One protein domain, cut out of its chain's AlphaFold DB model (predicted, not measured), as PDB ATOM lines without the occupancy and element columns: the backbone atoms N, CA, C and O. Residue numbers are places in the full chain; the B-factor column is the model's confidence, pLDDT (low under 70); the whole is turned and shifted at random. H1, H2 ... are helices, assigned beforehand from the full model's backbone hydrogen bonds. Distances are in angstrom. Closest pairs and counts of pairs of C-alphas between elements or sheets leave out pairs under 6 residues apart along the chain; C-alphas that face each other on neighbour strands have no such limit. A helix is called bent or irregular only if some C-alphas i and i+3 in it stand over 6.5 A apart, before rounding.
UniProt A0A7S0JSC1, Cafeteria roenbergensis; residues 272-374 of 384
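This is residues 272 to 374 of the 384 residues of a protein of Cafeteria roenbergensis (UniProt A0A7S0JSC1). One long helix, H3, makes the axis of a rod; H4 folds back and crosses it as an X, and at the end where H3 begins H5 packs with the hairpin H1 and H2. The printed part has 103 residues, all helix by class, five in order H1 to H5, no named strand. It is loose, radius of gyration of the C-alphas 17.2 A, spanning 53 by 23 by 23 A.

H1 is residues 272 to 283, from C-alpha 272 at (143.123, 177.195, -22.102), 16.4 A; H2 285 to 294, 14.9 A; H3 297 to 328, 46.4 A; H4 335 to 356, 30.5 A; H5 358 to 372, 21.1 A, to C-alpha 372 at (164.749, 178.688, -33.205). H2 is irregular: C-alphas 286 and 289 are 7.3 A apart.

H5, the hub, touches H2 at a steep tilt of 56 degrees, closest C-alphas Ala 292 and Ala 370, 4.9 A. H3 touches H4 with residues 311 to 319 alone, closest C-alphas Ser 315 and Lys 346, 4.9 A, at 59 degrees. O i to N i+4 pairs are within hydrogen-bond range throughout H1, H3, H4 and H5, and 4 of 6 in H2.

The printed part has no cut and no long link. Residues 272, 281, 290 and 372 to 374 have pLDDT under 70.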
ATOM      1  N   ALA A 272     143.889 176.203 -21.355       67.88
ATOM      2  CA  ALA A 272     143.123 177.195 -22.102       67.88
ATOM      3  C   ALA A 272     144.038 178.107 -22.938       67.88
ATOM      4  O   ALA A 272     143.754 178.337 -24.113       67.88
ATOM      5  N   VAL A 273     145.172 178.539 -22.377       71.25
ATOM      6  CA  VAL A 273     146.173 179.365 -23.070       71.25
ATOM      7  C   VAL A 273     146.793 178.618 -24.250       71.25
ATOM      8  O   VAL A 273     146.900 179.179 -25.336       71.25
ATOM      9  N   VAL A 274     147.134 177.335 -24.092       76.25
ATOM     10  CA  VAL A 274     147.648 176.506 -25.199       76.25
ATOM     11  C   VAL A 274     146.610 176.360 -26.313       76.25
ATOM     12  O   VAL A 274     146.952 176.493 -27.488       76.25
ATOM     13  N   ARG A 275     145.332 176.158 -25.966       75.69
ATOM     14  CA  ARG A 275     144.237 176.099 -26.947       75.69
ATOM     15  C   ARG A 275     144.092 177.427 -27.696       75.69
ATOM     16  O   ARG A 275     144.016 177.430 -28.920       75.69
ATOM     17  N   GLN A 276     144.115 178.546 -26.976       73.62
ATOM     18  CA  GLN A 276     144.013 179.881 -27.559       73.62
ATOM     19  C   GLN A 276     145.215 180.216 -28.451       73.62
ATOM     20  O   GLN A 276     145.032 180.788 -29.522       73.62
ATOM     21  N   ALA A 277     146.429 179.827 -28.051       72.62
ATOM     22  CA  ALA A 277     147.643 180.003 -28.843       72.62
ATOM     23  C   ALA A 277     147.575 179.234 -30.170       72.62
ATOM     24  O   ALA A 277     147.936 179.786 -31.208       72.62
ATOM     25  N   LEU A 278     147.057 178.001 -30.158       77.62
ATOM     26  CA  LEU A 278     146.847 177.208 -31.374       77.62
ATOM     27  C   LEU A 278     145.808 177.851 -32.298       77.62
ATOM     28  O   LEU A 278     146.058 177.997 -33.492       77.62
ATOM     29  N   THR A 279     144.679 178.310 -31.751       75.62
ATOM     30  CA  THR A 279     143.652 179.018 -32.531       75.62
ATOM     31  C   THR A 279     144.183 180.327 -33.123       75.62
ATOM     32  O   THR A 279     143.932 180.622 -34.290       75.62
ATOM     33  N   ALA A 280     144.948 181.102 -32.352       70.44
ATOM     34  CA  ALA A 280     145.527 182.364 -32.803       70.44
ATOM     35  C   ALA A 280     146.605 182.162 -33.880       70.44
ATOM     36  O   ALA A 280     146.631 182.903 -34.862       70.44
ATOM     37  N   ALA A 281     147.458 181.144 -33.730       69.44
ATOM     38  CA  ALA A 281     148.474 180.797 -34.721       69.44
ATOM     39  C   ALA A 281     147.851 180.299 -36.035       69.44
ATOM     40  O   ALA A 281     148.331 180.656 -37.109       69.44
ATOM     41  N   ALA A 282     146.752 179.540 -35.957       75.50
ATOM     42  CA  ALA A 282     145.999 179.103 -37.130       75.50
ATOM     43  C   ALA A 282     145.292 180.272 -37.842       75.50
ATOM     44  O   ALA A 282     145.242 180.307 -39.070       75.50
ATOM     45  N   ALA A 283     144.769 181.246 -37.089       73.69
ATOM     46  CA  ALA A 283     144.085 182.414 -37.645       73.69
ATOM     47  C   ALA A 283     145.045 183.447 -38.266       73.69
ATOM     48  O   ALA A 283     144.672 184.139 -39.212       73.69
ATOM     49  N   ASN A 284     146.271 183.571 -37.744       77.00
ATOM     50  CA  ASN A 284     147.281 184.493 -38.258       77.00
ATOM     51  C   ASN A 284     148.689 183.860 -38.261       77.00
ATOM     52  O   ASN A 284     149.445 184.027 -37.295       77.00
ATOM     53  N   PRO A 285     149.093 183.212 -39.370       75.25
ATOM     54  CA  PRO A 285     150.399 182.562 -39.484       75.25
ATOM     55  C   PRO A 285     151.593 183.514 -39.304       75.25
ATOM     56  O   PRO A 285     152.644 183.100 -38.821       75.25
ATOM     57  N   ALA A 286     151.439 184.803 -39.630       74.31
ATOM     58  CA  ALA A 286     152.505 185.796 -39.466       74.31
ATOM     59  C   ALA A 286     152.794 186.124 -37.988       74.31
ATOM     60  O   ALA A 286     153.893 186.568 -37.659       74.31
ATOM     61  N   ALA A 287     151.833 185.882 -37.087       70.38
ATOM     62  CA  ALA A 287     151.999 186.067 -35.646       70.38
ATOM     63  C   ALA A 287     152.586 184.830 -34.937       70.38
ATOM     64  O   ALA A 287     152.972 184.926 -33.771       70.38
ATOM     65  N   ALA A 288     152.693 183.685 -35.621       71.44
ATOM     66  CA  ALA A 288     153.142 182.421 -35.033       71.44
ATOM     67  C   ALA A 288     154.520 182.493 -34.331       71.44
ATOM     68  O   ALA A 288     154.634 181.936 -33.239       71.44
ATOM     69  N   PRO A 289     155.544 183.212 -34.844       74.06
ATOM     70  CA  PRO A 289     156.831 183.334 -34.150       74.06
ATOM     71  C   PRO A 289     156.734 184.096 -32.820       74.06
ATOM     72  O   PRO A 289     157.360 183.711 -31.835       74.06
ATOM     73  N   ALA A 290     155.918 185.153 -32.767       67.00
ATOM     74  CA  ALA A 290     155.700 185.930 -31.547       67.00
ATOM     75  C   ALA A 290     154.892 185.134 -30.511       67.00
ATOM     76  O   ALA A 290     155.219 185.147 -29.326       67.00
ATOM     77  N   ILE A 291     153.878 184.389 -30.970       71.44
ATOM     78  CA  ILE A 291     153.094 183.469 -30.135       71.44
ATOM     79  C   ILE A 291     154.006 182.383 -29.554       71.44
ATOM     80  O   ILE A 291     153.988 182.156 -28.349       71.44
ATOM     81  N   ALA A 292     154.853 181.763 -30.380       71.38
ATOM     82  CA  ALA A 292     155.800 180.736 -29.953       71.38
ATOM     83  C   ALA A 292     156.807 181.249 -28.906       71.38
ATOM     84  O   ALA A 292     157.104 180.543 -27.941       71.38
ATOM     85  N   ALA A 293     157.295 182.486 -29.063       72.69
ATOM     86  CA  ALA A 293     158.204 183.127 -28.111       72.69
ATOM     87  C   ALA A 293     157.541 183.454 -26.758       72.69
ATOM     88  O   ALA A 293     158.219 183.455 -25.732       72.69
ATOM     89  N   ALA A 294     156.228 183.705 -26.745       72.75
ATOM     90  CA  ALA A 294     155.469 184.030 -25.537       72.75
ATOM     91  C   ALA A 294     155.086 182.801 -24.688       72.75
ATOM     92  O   ALA A 294     154.674 182.959 -23.538       72.75
ATOM     93  N   LEU A 295     155.215 181.579 -25.223       75.06
ATOM     94  CA  LEU A 295     154.823 180.359 -24.516       75.06
ATOM     95  C   LEU A 295     155.753 180.052 -23.335       75.06
ATOM     96  O   LEU A 295     156.976 179.900 -23.470       75.06
ATOM     97  N   SER A 296     155.144 179.838 -22.168       78.06
ATOM     98  CA  SER A 296     155.861 179.369 -20.989       78.06
ATOM     99  C   SER A 296     156.442 177.974 -21.236       78.06
ATOM    100  O   SER A 296     156.022 177.216 -22.115       78.06
ATOM    101  N   GLN A 297     157.452 177.599 -20.462       79.44
ATOM    102  CA  GLN A 297     158.066 176.288 -20.631       79.44
ATOM    103  C   GLN A 297     157.183 175.142 -20.079       79.44
ATOM    104  O   GLN A 297     157.300 174.017 -20.563       79.44
ATOM    105  N   ALA A 298     156.216 175.433 -19.198       71.25
ATOM    106  CA  ALA A 298     155.133 174.503 -18.854       71.25
ATOM    107  C   ALA A 298     154.153 174.300 -20.031       71.25
ATOM    108  O   ALA A 298     153.820 173.167 -20.371       71.25
ATOM    109  N   GLN A 299     153.770 175.381 -20.722       79.88
ATOM    110  CA  GLN A 299     152.880 175.339 -21.892       79.88
ATOM    111  C   GLN A 299     153.523 174.614 -23.082       79.88
ATOM    112  O   GLN A 299     152.875 173.797 -23.738       79.88
ATOM    113  N   ARG A 300     154.828 174.822 -23.314       83.62
ATOM    114  CA  ARG A 300     155.612 174.045 -24.293       83.62
ATOM    115  C   ARG A 300     155.681 172.560 -23.931       83.62
ATOM    116  O   ARG A 300     155.576 171.717 -24.819       83.62
ATOM    117  N   GLY A 301     155.800 172.236 -22.642       76.88
ATOM    118  CA  GLY A 301     155.717 170.860 -22.148       76.88
ATOM    119  C   GLY A 301     154.367 170.204 -22.454       76.88
ATOM    120  O   GLY A 301     154.332 169.070 -22.926       76.88
ATOM    121  N   LEU A 302     153.262 170.937 -22.277       77.12
ATOM    122  CA  LEU A 302     151.920 170.449 -22.604       77.12
ATOM    123  C   LEU A 302     151.738 170.222 -24.114       77.12
ATOM    124  O   LEU A 302     151.179 169.206 -24.522       77.12
ATOM    125  N   MET A 303     152.246 171.135 -24.947       81.50
ATOM    126  CA  MET A 303     152.249 170.984 -26.406       81.50
ATOM    127  C   MET A 303     153.050 169.753 -26.858       81.50
ATOM    128  O   MET A 303     152.565 168.973 -27.675       81.50
ATOM    129  N   LEU A 304     154.235 169.524 -26.283       84.12
ATOM    130  CA  LEU A 304     155.042 168.329 -26.555       84.12
ATOM    131  C   LEU A 304     154.331 167.038 -26.135       84.12
ATOM    132  O   LEU A 304     154.365 166.058 -26.876       84.12
ATOM    133  N   ALA A 305     153.668 167.035 -24.976       77.25
ATOM    134  CA  ALA A 305     152.905 165.882 -24.504       77.25
ATOM    135  C   ALA A 305     151.741 165.542 -25.450       77.25
ATOM    136  O   ALA A 305     151.553 164.376 -25.792       77.25
ATOM    137  N   ARG A 306     151.012 166.557 -25.937       82.56
ATOM    138  CA  ARG A 306     149.945 166.380 -26.937       82.56
ATOM    139  C   ARG A 306     150.473 165.816 -28.251       82.56
ATOM    140  O   ARG A 306     149.920 164.846 -28.759       82.56
ATOM    141  N   LEU A 307     151.563 166.384 -28.768       86.56
ATOM    142  CA  LEU A 307     152.197 165.919 -30.002       86.56
ATOM    143  C   LEU A 307     152.654 164.462 -29.875       86.56
ATOM    144  O   LEU A 307     152.387 163.649 -30.757       86.56
ATOM    145  N   ARG A 308     153.292 164.119 -28.750       84.00
ATOM    146  CA  ARG A 308     153.753 162.760 -28.461       84.00
ATOM    147  C   ARG A 308     152.595 161.772 -28.368       84.00
ATOM    148  O   ARG A 308     152.660 160.735 -29.014       84.00
ATOM    149  N   SER A 309     151.543 162.113 -27.626       83.50
ATOM    150  CA  SER A 309     150.354 161.269 -27.489       83.50
ATOM    151  C   SER A 309     149.689 161.006 -28.844       83.50
ATOM    152  O   SER A 309     149.369 159.862 -29.159       83.50
ATOM    153  N   ARG A 310     149.562 162.040 -29.688       84.81
ATOM    154  CA  ARG A 310     148.985 161.909 -31.032       84.81
ATOM    155  C   ARG A 310     149.843 161.037 -31.951       84.81
ATOM    156  O   ARG A 310     149.307 160.180 -32.649       84.81
ATOM    157  N   LEU A 311     151.163 161.228 -31.924       84.75
ATOM    158  CA  LEU A 311     152.106 160.430 -32.705       84.75
ATOM    159  C   LEU A 311     152.114 158.964 -32.261       84.75
ATOM    160  O   LEU A 311     152.108 158.076 -33.110       84.75
ATOM    161  N   GLU A 312     152.128 158.705 -30.953       84.69
ATOM    162  CA  GLU A 312     152.107 157.350 -30.395       84.69
ATOM    163  C   GLU A 312     150.818 156.614 -30.776       84.69
ATOM    164  O   GLU A 312     150.911 155.486 -31.252       84.69
ATOM    165  N   GLY A 313     149.652 157.265 -30.686       84.38
ATOM    166  CA  GLY A 313     148.376 156.668 -31.094       84.38
ATOM    167  C   GLY A 313     148.377 156.181 -32.548       84.38
ATOM    168  O   GLY A 313     148.153 155.001 -32.804       84.38
ATOM    169  N   VAL A 314     148.728 157.055 -33.499       82.62
ATOM    170  CA  VAL A 314     148.769 156.686 -34.930       82.62
ATOM    171  C   VAL A 314     149.858 155.650 -35.221       82.62
ATOM    172  O   VAL A 314     149.661 154.755 -36.042       82.62
ATOM    173  N   SER A 315     151.002 155.726 -34.533       78.06
ATOM    174  CA  SER A 315     152.086 154.747 -34.702       78.06
ATOM    175  C   SER A 315     151.654 153.342 -34.281       78.06
ATOM    176  O   SER A 315     152.008 152.374 -34.949       78.06
ATOM    177  N   VAL A 316     150.874 153.221 -33.201       83.56
ATOM    178  CA  VAL A 316     150.343 151.935 -32.725       83.56
ATOM    179  C   VAL A 316     149.323 151.370 -33.714       83.56
ATOM    180  O   VAL A 316     149.473 150.224 -34.131       83.56
ATOM    181  N   GLU A 317     148.357 152.169 -34.172       84.62
ATOM    182  CA  GLU A 317     147.345 151.724 -35.148       84.62
ATOM    183  C   GLU A 317     147.975 151.211 -36.451       84.62
ATOM    184  O   GLU A 317     147.601 150.161 -36.990       84.62
ATOM    185  N   MET A 318     148.966 151.943 -36.958       79.44
ATOM    186  CA  MET A 318     149.697 151.553 -38.158       79.44
ATOM    187  C   MET A 318     150.566 150.311 -37.920       79.44
ATOM    188  O   MET A 318     150.685 149.473 -38.814       79.44
ATOM    189  N   HIS A 319     151.144 150.157 -36.724       81.94
ATOM    190  CA  HIS A 319     151.936 148.980 -36.381       81.94
ATOM    191  C   HIS A 319     151.059 147.731 -36.298       81.94
ATOM    192  O   HIS A 319     151.397 146.709 -36.889       81.94
ATOM    193  N   GLU A 320     149.899 147.816 -35.645       83.12
ATOM    194  CA  GLU A 320     148.937 146.714 -35.595       83.12
ATOM    195  C   GLU A 320     148.409 146.337 -36.980       83.12
ATOM    196  O   GLU A 320     148.261 145.156 -37.289       83.12
ATOM    197  N   SER A 321     148.134 147.327 -37.832       80.44
ATOM    198  CA  SER A 321     147.693 147.083 -39.209       80.44
ATOM    199  C   SER A 321     148.762 146.339 -40.009       80.44
ATOM    200  O   SER A 321     148.461 145.328 -40.641       80.44
ATOM    201  N   ALA A 322     150.024 146.759 -39.891       78.50
ATOM    202  CA  ALA A 322     151.143 146.054 -40.502       78.50
ATOM    203  C   ALA A 322     151.282 144.625 -39.943       78.50
ATOM    204  O   ALA A 322     151.428 143.678 -40.710       78.50
ATOM    205  N   LEU A 323     151.166 144.424 -38.624       77.81
ATOM    206  CA  LEU A 323     151.201 143.085 -38.024       77.81
ATOM    207  C   LEU A 323     150.096 142.167 -38.576       77.81
ATOM    208  O   LEU A 323     150.372 141.001 -38.862       77.81
ATOM    209  N   ARG A 324     148.875 142.682 -38.782       81.19
ATOM    210  CA  ARG A 324     147.764 141.924 -39.387       81.19
ATOM    211  C   ARG A 324     148.082 141.490 -40.822       81.19
ATOM    212  O   ARG A 324     147.806 140.345 -41.173       81.19
ATOM    213  N   GLU A 325     148.708 142.345 -41.631       79.19
ATOM    214  CA  GLU A 325     149.152 141.984 -42.990       79.19
ATOM    215  C   GLU A 325     150.215 140.874 -42.973       79.19
ATOM    216  O   GLU A 325     150.141 139.922 -43.754       79.19
ATOM    217  N   TYR A 326     151.178 140.938 -42.045       77.56
ATOM    218  CA  TYR A 326     152.189 139.886 -41.881       77.56
ATOM    219  C   TYR A 326     151.568 138.546 -41.464       77.56
ATOM    220  O   TYR A 326     151.934 137.502 -42.014       77.56
ATOM    221  N   GLN A 327     150.589 138.574 -40.554       77.31
ATOM    222  CA  GLN A 327     149.844 137.386 -40.133       77.31
ATOM    223  C   GLN A 327     149.033 136.779 -41.288       77.31
ATOM    224  O   GLN A 327     149.068 135.565 -41.482       77.31
ATOM    225  N   GLN A 328     148.367 137.605 -42.103       80.19
ATOM    226  CA  GLN A 328     147.638 137.153 -43.298       80.19
ATOM    227  C   GLN A 328     148.566 136.542 -44.358       80.19
ATOM    228  O   GLN A 328     148.180 135.605 -45.053       80.19
ATOM    229  N   ALA A 329     149.809 137.018 -44.449       80.44
ATOM    230  CA  ALA A 329     150.843 136.449 -45.311       80.44
ATOM    231  C   ALA A 329     151.497 135.171 -44.741       80.44
ATOM    232  O   ALA A 329     152.451 134.658 -45.335       80.44
ATOM    233  N   GLY A 330     151.032 134.665 -43.591       80.69
ATOM    234  CA  GLY A 330     151.572 133.470 -42.935       80.69
ATOM    235  C   GLY A 330     152.982 133.657 -42.367       80.69
ATOM    236  O   GLY A 330     153.709 132.678 -42.199       80.69
ATOM    237  N   ARG A 331     153.401 134.902 -42.104       78.44
ATOM    238  CA  ARG A 331     154.722 135.234 -41.559       78.44
ATOM    239  C   ARG A 331     154.608 135.626 -40.090       78.44
ATOM    240  O   ARG A 331     153.793 136.466 -39.723       78.44
ATOM    241  N   THR A 332     155.481 135.075 -39.255       77.94
ATOM    242  CA  THR A 332     155.651 135.501 -37.860       77.94
ATOM    243  C   THR A 332     156.909 136.354 -37.741       77.94
ATOM    244  O   THR A 332     157.992 135.886 -38.085       77.94
ATOM    245  N   LEU A 333     156.766 137.591 -37.265       75.06
ATOM    246  CA  LEU A 333     157.887 138.498 -37.008       75.06
ATOM    247  C   LEU A 333     158.570 138.138 -35.686       75.06
ATOM    248  O   LEU A 333     157.905 137.837 -34.694       75.06
ATOM    249  N   THR A 334     159.896 138.210 -35.657       81.06
ATOM    250  CA  THR A 334     160.659 138.204 -34.404       81.06
ATOM    251  C   THR A 334     160.484 139.530 -33.651       81.06
ATOM    252  O   THR A 334     160.067 140.538 -34.228       81.06
ATOM    253  N   ALA A 335     160.822 139.561 -32.357       74.69
ATOM    254  CA  ALA A 335     160.727 140.778 -31.543       74.69
ATOM    255  C   ALA A 335     161.561 141.942 -32.119       74.69
ATOM    256  O   ALA A 335     161.092 143.078 -32.156       74.69
ATOM    257  N   ASP A 336     162.754 141.651 -32.643       74.38
ATOM    258  CA  ASP A 336     163.632 142.653 -33.256       74.38
ATOM    259  C   ASP A 336     163.058 143.199 -34.574       74.38
ATOM    260  O   ASP A 336     163.187 144.388 -34.874       74.38
ATOM    261  N   GLU A 337     162.402 142.353 -35.370       70.94
ATOM    262  CA  GLU A 337     161.742 142.775 -36.610       70.94
ATOM    263  C   GLU A 337     160.478 143.593 -36.329       70.94
ATOM    264  O   GLU A 337     160.236 144.588 -37.010       70.94
ATOM    265  N   SER A 338     159.712 143.229 -35.296       73.94
ATOM    266  CA  SER A 338     158.573 144.019 -34.813       73.94
ATOM    267  C   SER A 338     159.023 145.396 -34.303       73.94
ATOM    268  O   SER A 338     158.432 146.402 -34.690       73.94
ATOM    269  N   ALA A 339     160.124 145.483 -33.550       72.31
ATOM    270  CA  ALA A 339     160.670 146.766 -33.100       72.31
ATOM    271  C   ALA A 339     161.105 147.664 -34.274       72.31
ATOM    272  O   ALA A 339     160.737 148.837 -34.332       72.31
ATOM    273  N   ARG A 340     161.815 147.109 -35.270       73.38
ATOM    274  CA  ARG A 340     162.205 147.854 -36.485       73.38
ATOM    275  C   ARG A 340     161.001 148.309 -37.303       73.38
ATOM    276  O   ARG A 340     161.016 149.405 -37.861       73.38
ATOM    277  N   LEU A 341     159.963 147.475 -37.377       75.62
ATOM    278  CA  LEU A 341     158.705 147.820 -38.029       75.62
ATOM    279  C   LEU A 341     158.009 148.974 -37.299       75.62
ATOM    280  O   LEU A 341     157.522 149.889 -37.956       75.62
ATOM    281  N   PHE A 342     157.991 148.970 -35.964       73.56
ATOM    282  CA  PHE A 342     157.421 150.057 -35.166       73.56
ATOM    283  C   PHE A 342     158.152 151.387 -35.399       73.56
ATOM    284  O   PHE A 342     157.503 152.404 -35.636       73.56
ATOM    285  N   ASP A 343     159.488 151.387 -35.424       75.50
ATOM    286  CA  ASP A 343     160.275 152.598 -35.706       75.50
ATOM    287  C   ASP A 343     160.036 153.133 -37.128       75.50
ATOM    288  O   ASP A 343     159.871 154.343 -37.324       75.50
ATOM    289  N   ALA A 344     159.959 152.245 -38.126       77.81
ATOM    290  CA  ALA A 344     159.644 152.620 -39.504       77.81
ATOM    291  C   ALA A 344     158.232 153.220 -39.624       77.81
ATOM    292  O   ALA A 344     158.038 154.257 -40.265       77.81
ATOM    293  N   VAL A 345     157.258 152.600 -38.958       79.25
ATOM    294  CA  VAL A 345     155.867 153.056 -38.912       79.25
ATOM    295  C   VAL A 345     155.735 154.392 -38.185       79.25
ATOM    296  O   VAL A 345     154.986 155.250 -38.637       79.25
ATOM    297  N   LYS A 346     156.489 154.623 -37.110       78.06
ATOM    298  CA  LYS A 346     156.490 155.899 -36.383       78.06
ATOM    299  C   LYS A 346     156.968 157.064 -37.253       78.06
ATOM    300  O   LYS A 346     156.420 158.164 -37.175       78.06
ATOM    301  N   GLY A 347     157.959 156.819 -38.112       80.69
ATOM    302  CA  GLY A 347     158.392 157.784 -39.125       80.69
ATOM    303  C   GLY A 347     157.288 158.107 -40.137       80.69
ATOM    304  O   GLY A 347     157.077 159.275 -40.470       80.69
ATOM    305  N   GLU A 348     156.538 157.097 -40.581       77.50
ATOM    306  CA  GLU A 348     155.400 157.290 -41.485       77.50
ATOM    307  C   GLU A 348     154.217 157.993 -40.809       77.50
ATOM    308  O   GLU A 348     153.653 158.926 -41.377       77.50
ATOM    309  N   ALA A 349     153.898 157.628 -39.568       80.88
ATOM    310  CA  ALA A 349     152.878 158.278 -38.755       80.88
ATOM    311  C   ALA A 349     153.176 159.771 -38.583       80.88
ATOM    312  O   ALA A 349     152.276 160.599 -38.711       80.88
ATOM    313  N   HIS A 350     154.448 160.137 -38.375       86.62
ATOM    314  CA  HIS A 350     154.861 161.538 -38.352       86.62
ATOM    315  C   HIS A 350     154.599 162.239 -39.688       86.62
ATOM    316  O   HIS A 350     154.032 163.329 -39.690       86.62
ATOM    317  N   ARG A 351     154.981 161.628 -40.820       82.81
ATOM    318  CA  ARG A 351     154.745 162.204 -42.156       82.81
ATOM    319  C   ARG A 351     153.262 162.425 -42.420       82.81
ATOM    320  O   ARG A 351     152.890 163.516 -42.838       82.81
ATOM    321  N   ARG A 352     152.441 161.422 -42.113       83.75
ATOM    322  CA  ARG A 352     150.992 161.448 -42.300       83.75
ATOM    323  C   ARG A 352     150.315 162.496 -41.423       83.75
ATOM    324  O   ARG A 352     149.557 163.317 -41.926       83.75
ATOM    325  N   LEU A 353     150.635 162.533 -40.130       86.81
ATOM    326  CA  LEU A 353     150.120 163.561 -39.220       86.81
ATOM    327  C   LEU A 353     150.560 164.962 -39.655       86.81
ATOM    328  O   LEU A 353     149.768 165.897 -39.636       86.81
ATOM    329  N   ASN A 354     151.800 165.107 -40.122       85.56
ATOM    330  CA  ASN A 354     152.308 166.378 -40.618       85.56
ATOM    331  C   ASN A 354     151.729 166.783 -41.988       85.56
ATOM    332  O   ASN A 354     151.922 167.925 -42.393       85.56
ATOM    333  N   SER A 355     151.008 165.912 -42.705       84.75
ATOM    334  CA  SER A 355     150.286 166.262 -43.940       84.75
ATOM    335  C   SER A 355     148.774 166.399 -43.754       84.75
ATOM    336  O   SER A 355     148.162 167.228 -44.422       84.75
ATOM    337  N   GLU A 356     148.177 165.606 -42.865       85.75
ATOM    338  CA  GLU A 356     146.721 165.438 -42.753       85.75
ATOM    339  C   GLU A 356     146.122 166.064 -41.481       85.75
ATOM    340  O   GLU A 356     144.940 166.402 -41.476       85.75
ATOM    341  N   ASP A 357     146.903 166.243 -40.407       87.19
ATOM    342  CA  ASP A 357     146.406 166.718 -39.109       87.19
ATOM    343  C   ASP A 357     146.847 168.170 -38.852       87.19
ATOM    344  O   ASP A 357     147.995 168.467 -38.508       87.19
ATOM    345  N   ALA A 358     145.904 169.100 -39.031       82.56
ATOM    346  CA  ALA A 358     146.142 170.535 -38.884       82.56
ATOM    347  C   ALA A 358     146.550 170.939 -37.454       82.56
ATOM    348  O   ALA A 358     147.323 171.884 -37.279       82.56
ATOM    349  N   GLU A 359     146.068 170.232 -36.424       83.19
ATOM    350  CA  GLU A 359     146.471 170.493 -35.038       83.19
ATOM    351  C   GLU A 359     147.909 170.016 -34.813       83.19
ATOM    352  O   GLU A 359     148.722 170.755 -34.254       83.19
ATOM    353  N   TYR A 360     148.258 168.830 -35.318       86.56
ATOM    354  CA  TYR A 360     149.623 168.311 -35.258       86.56
ATOM    355  C   TYR A 360     150.620 169.245 -35.957       86.56
ATOM    356  O   TYR A 360     151.658 169.579 -35.381       86.56
ATOM    357  N   GLN A 361     150.285 169.725 -37.159       85.75
ATOM    358  CA  GLN A 361     151.080 170.709 -37.904       85.75
ATOM    359  C   GLN A 361     151.283 172.001 -37.105       85.75
ATOM    360  O   GLN A 361     152.410 172.484 -36.988       85.75
ATOM    361  N   ALA A 362     150.212 172.552 -36.524       83.06
ATOM    362  CA  ALA A 362     150.269 173.798 -35.763       83.06
ATOM    363  C   ALA A 362     151.126 173.665 -34.494       83.06
ATOM    364  O   ALA A 362     151.976 174.516 -34.223       83.06
ATOM    365  N   VAL A 363     150.945 172.579 -33.735       86.75
ATOM    366  CA  VAL A 363     151.740 172.293 -32.532       86.75
ATOM    367  C   VAL A 363     153.212 172.095 -32.897       86.75
ATOM    368  O   VAL A 363     154.092 172.672 -32.256       86.75
ATOM    369  N   TYR A 364     153.494 171.316 -33.945       88.12
ATOM    370  CA  TYR A 364     154.856 171.044 -34.394       88.12
ATOM    371  C   TYR A 364     155.565 172.315 -34.880       88.12
ATOM    372  O   TYR A 364     156.693 172.583 -34.463       88.12
ATOM    373  N   ALA A 365     154.889 173.152 -35.674       86.00
ATOM    374  CA  ALA A 365     155.426 174.420 -36.164       86.00
ATOM    375  C   ALA A 365     155.717 175.417 -35.030       86.00
ATOM    376  O   ALA A 365     156.791 176.022 -34.997       86.00
ATOM    377  N   LEU A 366     154.805 175.564 -34.060       79.50
ATOM    378  CA  LEU A 366     155.022 176.443 -32.904       79.50
ATOM    379  C   LEU A 366     156.201 175.978 -32.043       79.50
ATOM    380  O   LEU A 366     156.991 176.805 -31.587       79.50
ATOM    381  N   LEU A 367     156.361 174.668 -31.847       85.56
ATOM    382  CA  LEU A 367     157.497 174.113 -31.111       85.56
ATOM    383  C   LEU A 367     158.826 174.305 -31.857       85.56
ATOM    384  O   LEU A 367     159.829 174.628 -31.219       85.56
ATOM    385  N   GLN A 368     158.841 174.173 -33.188       86.50
ATOM    386  CA  GLN A 368     160.025 174.465 -34.005       86.50
ATOM    387  C   GLN A 368     160.432 175.940 -33.913       86.50
ATOM    388  O   GLN A 368     161.603 176.243 -33.681       86.50
ATOM    389  N   LEU A 369     159.472 176.861 -34.025       80.31
ATOM    390  CA  LEU A 369     159.716 178.302 -33.892       80.31
ATOM    391  C   LEU A 369     160.202 178.673 -32.483       80.31
ATOM    392  O   LEU A 369     161.130 179.468 -32.333       80.31
ATOM    393  N   ALA A 370     159.640 178.049 -31.445       75.44
ATOM    394  CA  ALA A 370     160.071 178.254 -30.063       75.44
ATOM    395  C   ALA A 370     161.495 177.738 -29.788       75.44
ATOM    396  O   ALA A 370     162.139 178.201 -28.844       75.44
ATOM    397  N   HIS A 371     161.981 176.780 -30.583       76.56
ATOM    398  CA  HIS A 371     163.352 176.281 -30.511       76.56
ATOM    399  C   HIS A 371     164.337 177.198 -31.256       76.56
ATOM    400  O   HIS A 371     165.418 177.470 -30.743       76.56
ATOM    401  N   GLN A 372     163.939 177.749 -32.409       69.31
ATOM    402  CA  GLN A 372     164.749 178.688 -33.205       69.31
ATOM    403  C   GLN A 372     164.949 180.058 -32.529       69.31
ATOM    404  O   GLN A 372     165.934 180.739 -32.799       69.31
ATOM    405  N   GLY A 373     164.036 180.469 -31.642       56.09
ATOM    406  CA  GLY A 373     164.123 181.727 -30.890       56.09
ATOM    407  C   GLY A 373     165.045 181.705 -29.662       56.09
ATOM    408  O   GLY A 373     165.129 182.715 -28.962       56.09
ATOM    409  N   GLN A 374     165.718 180.588 -29.357       52.44
ATOM    410  CA  GLN A 374     166.744 180.568 -28.308       52.44
ATOM    411  C   GLN A 374     168.084 181.042 -28.892       52.44
ATOM    412  O   GLN A 374     168.526 180.473 -29.888       52.44
TER     413      GLN A 374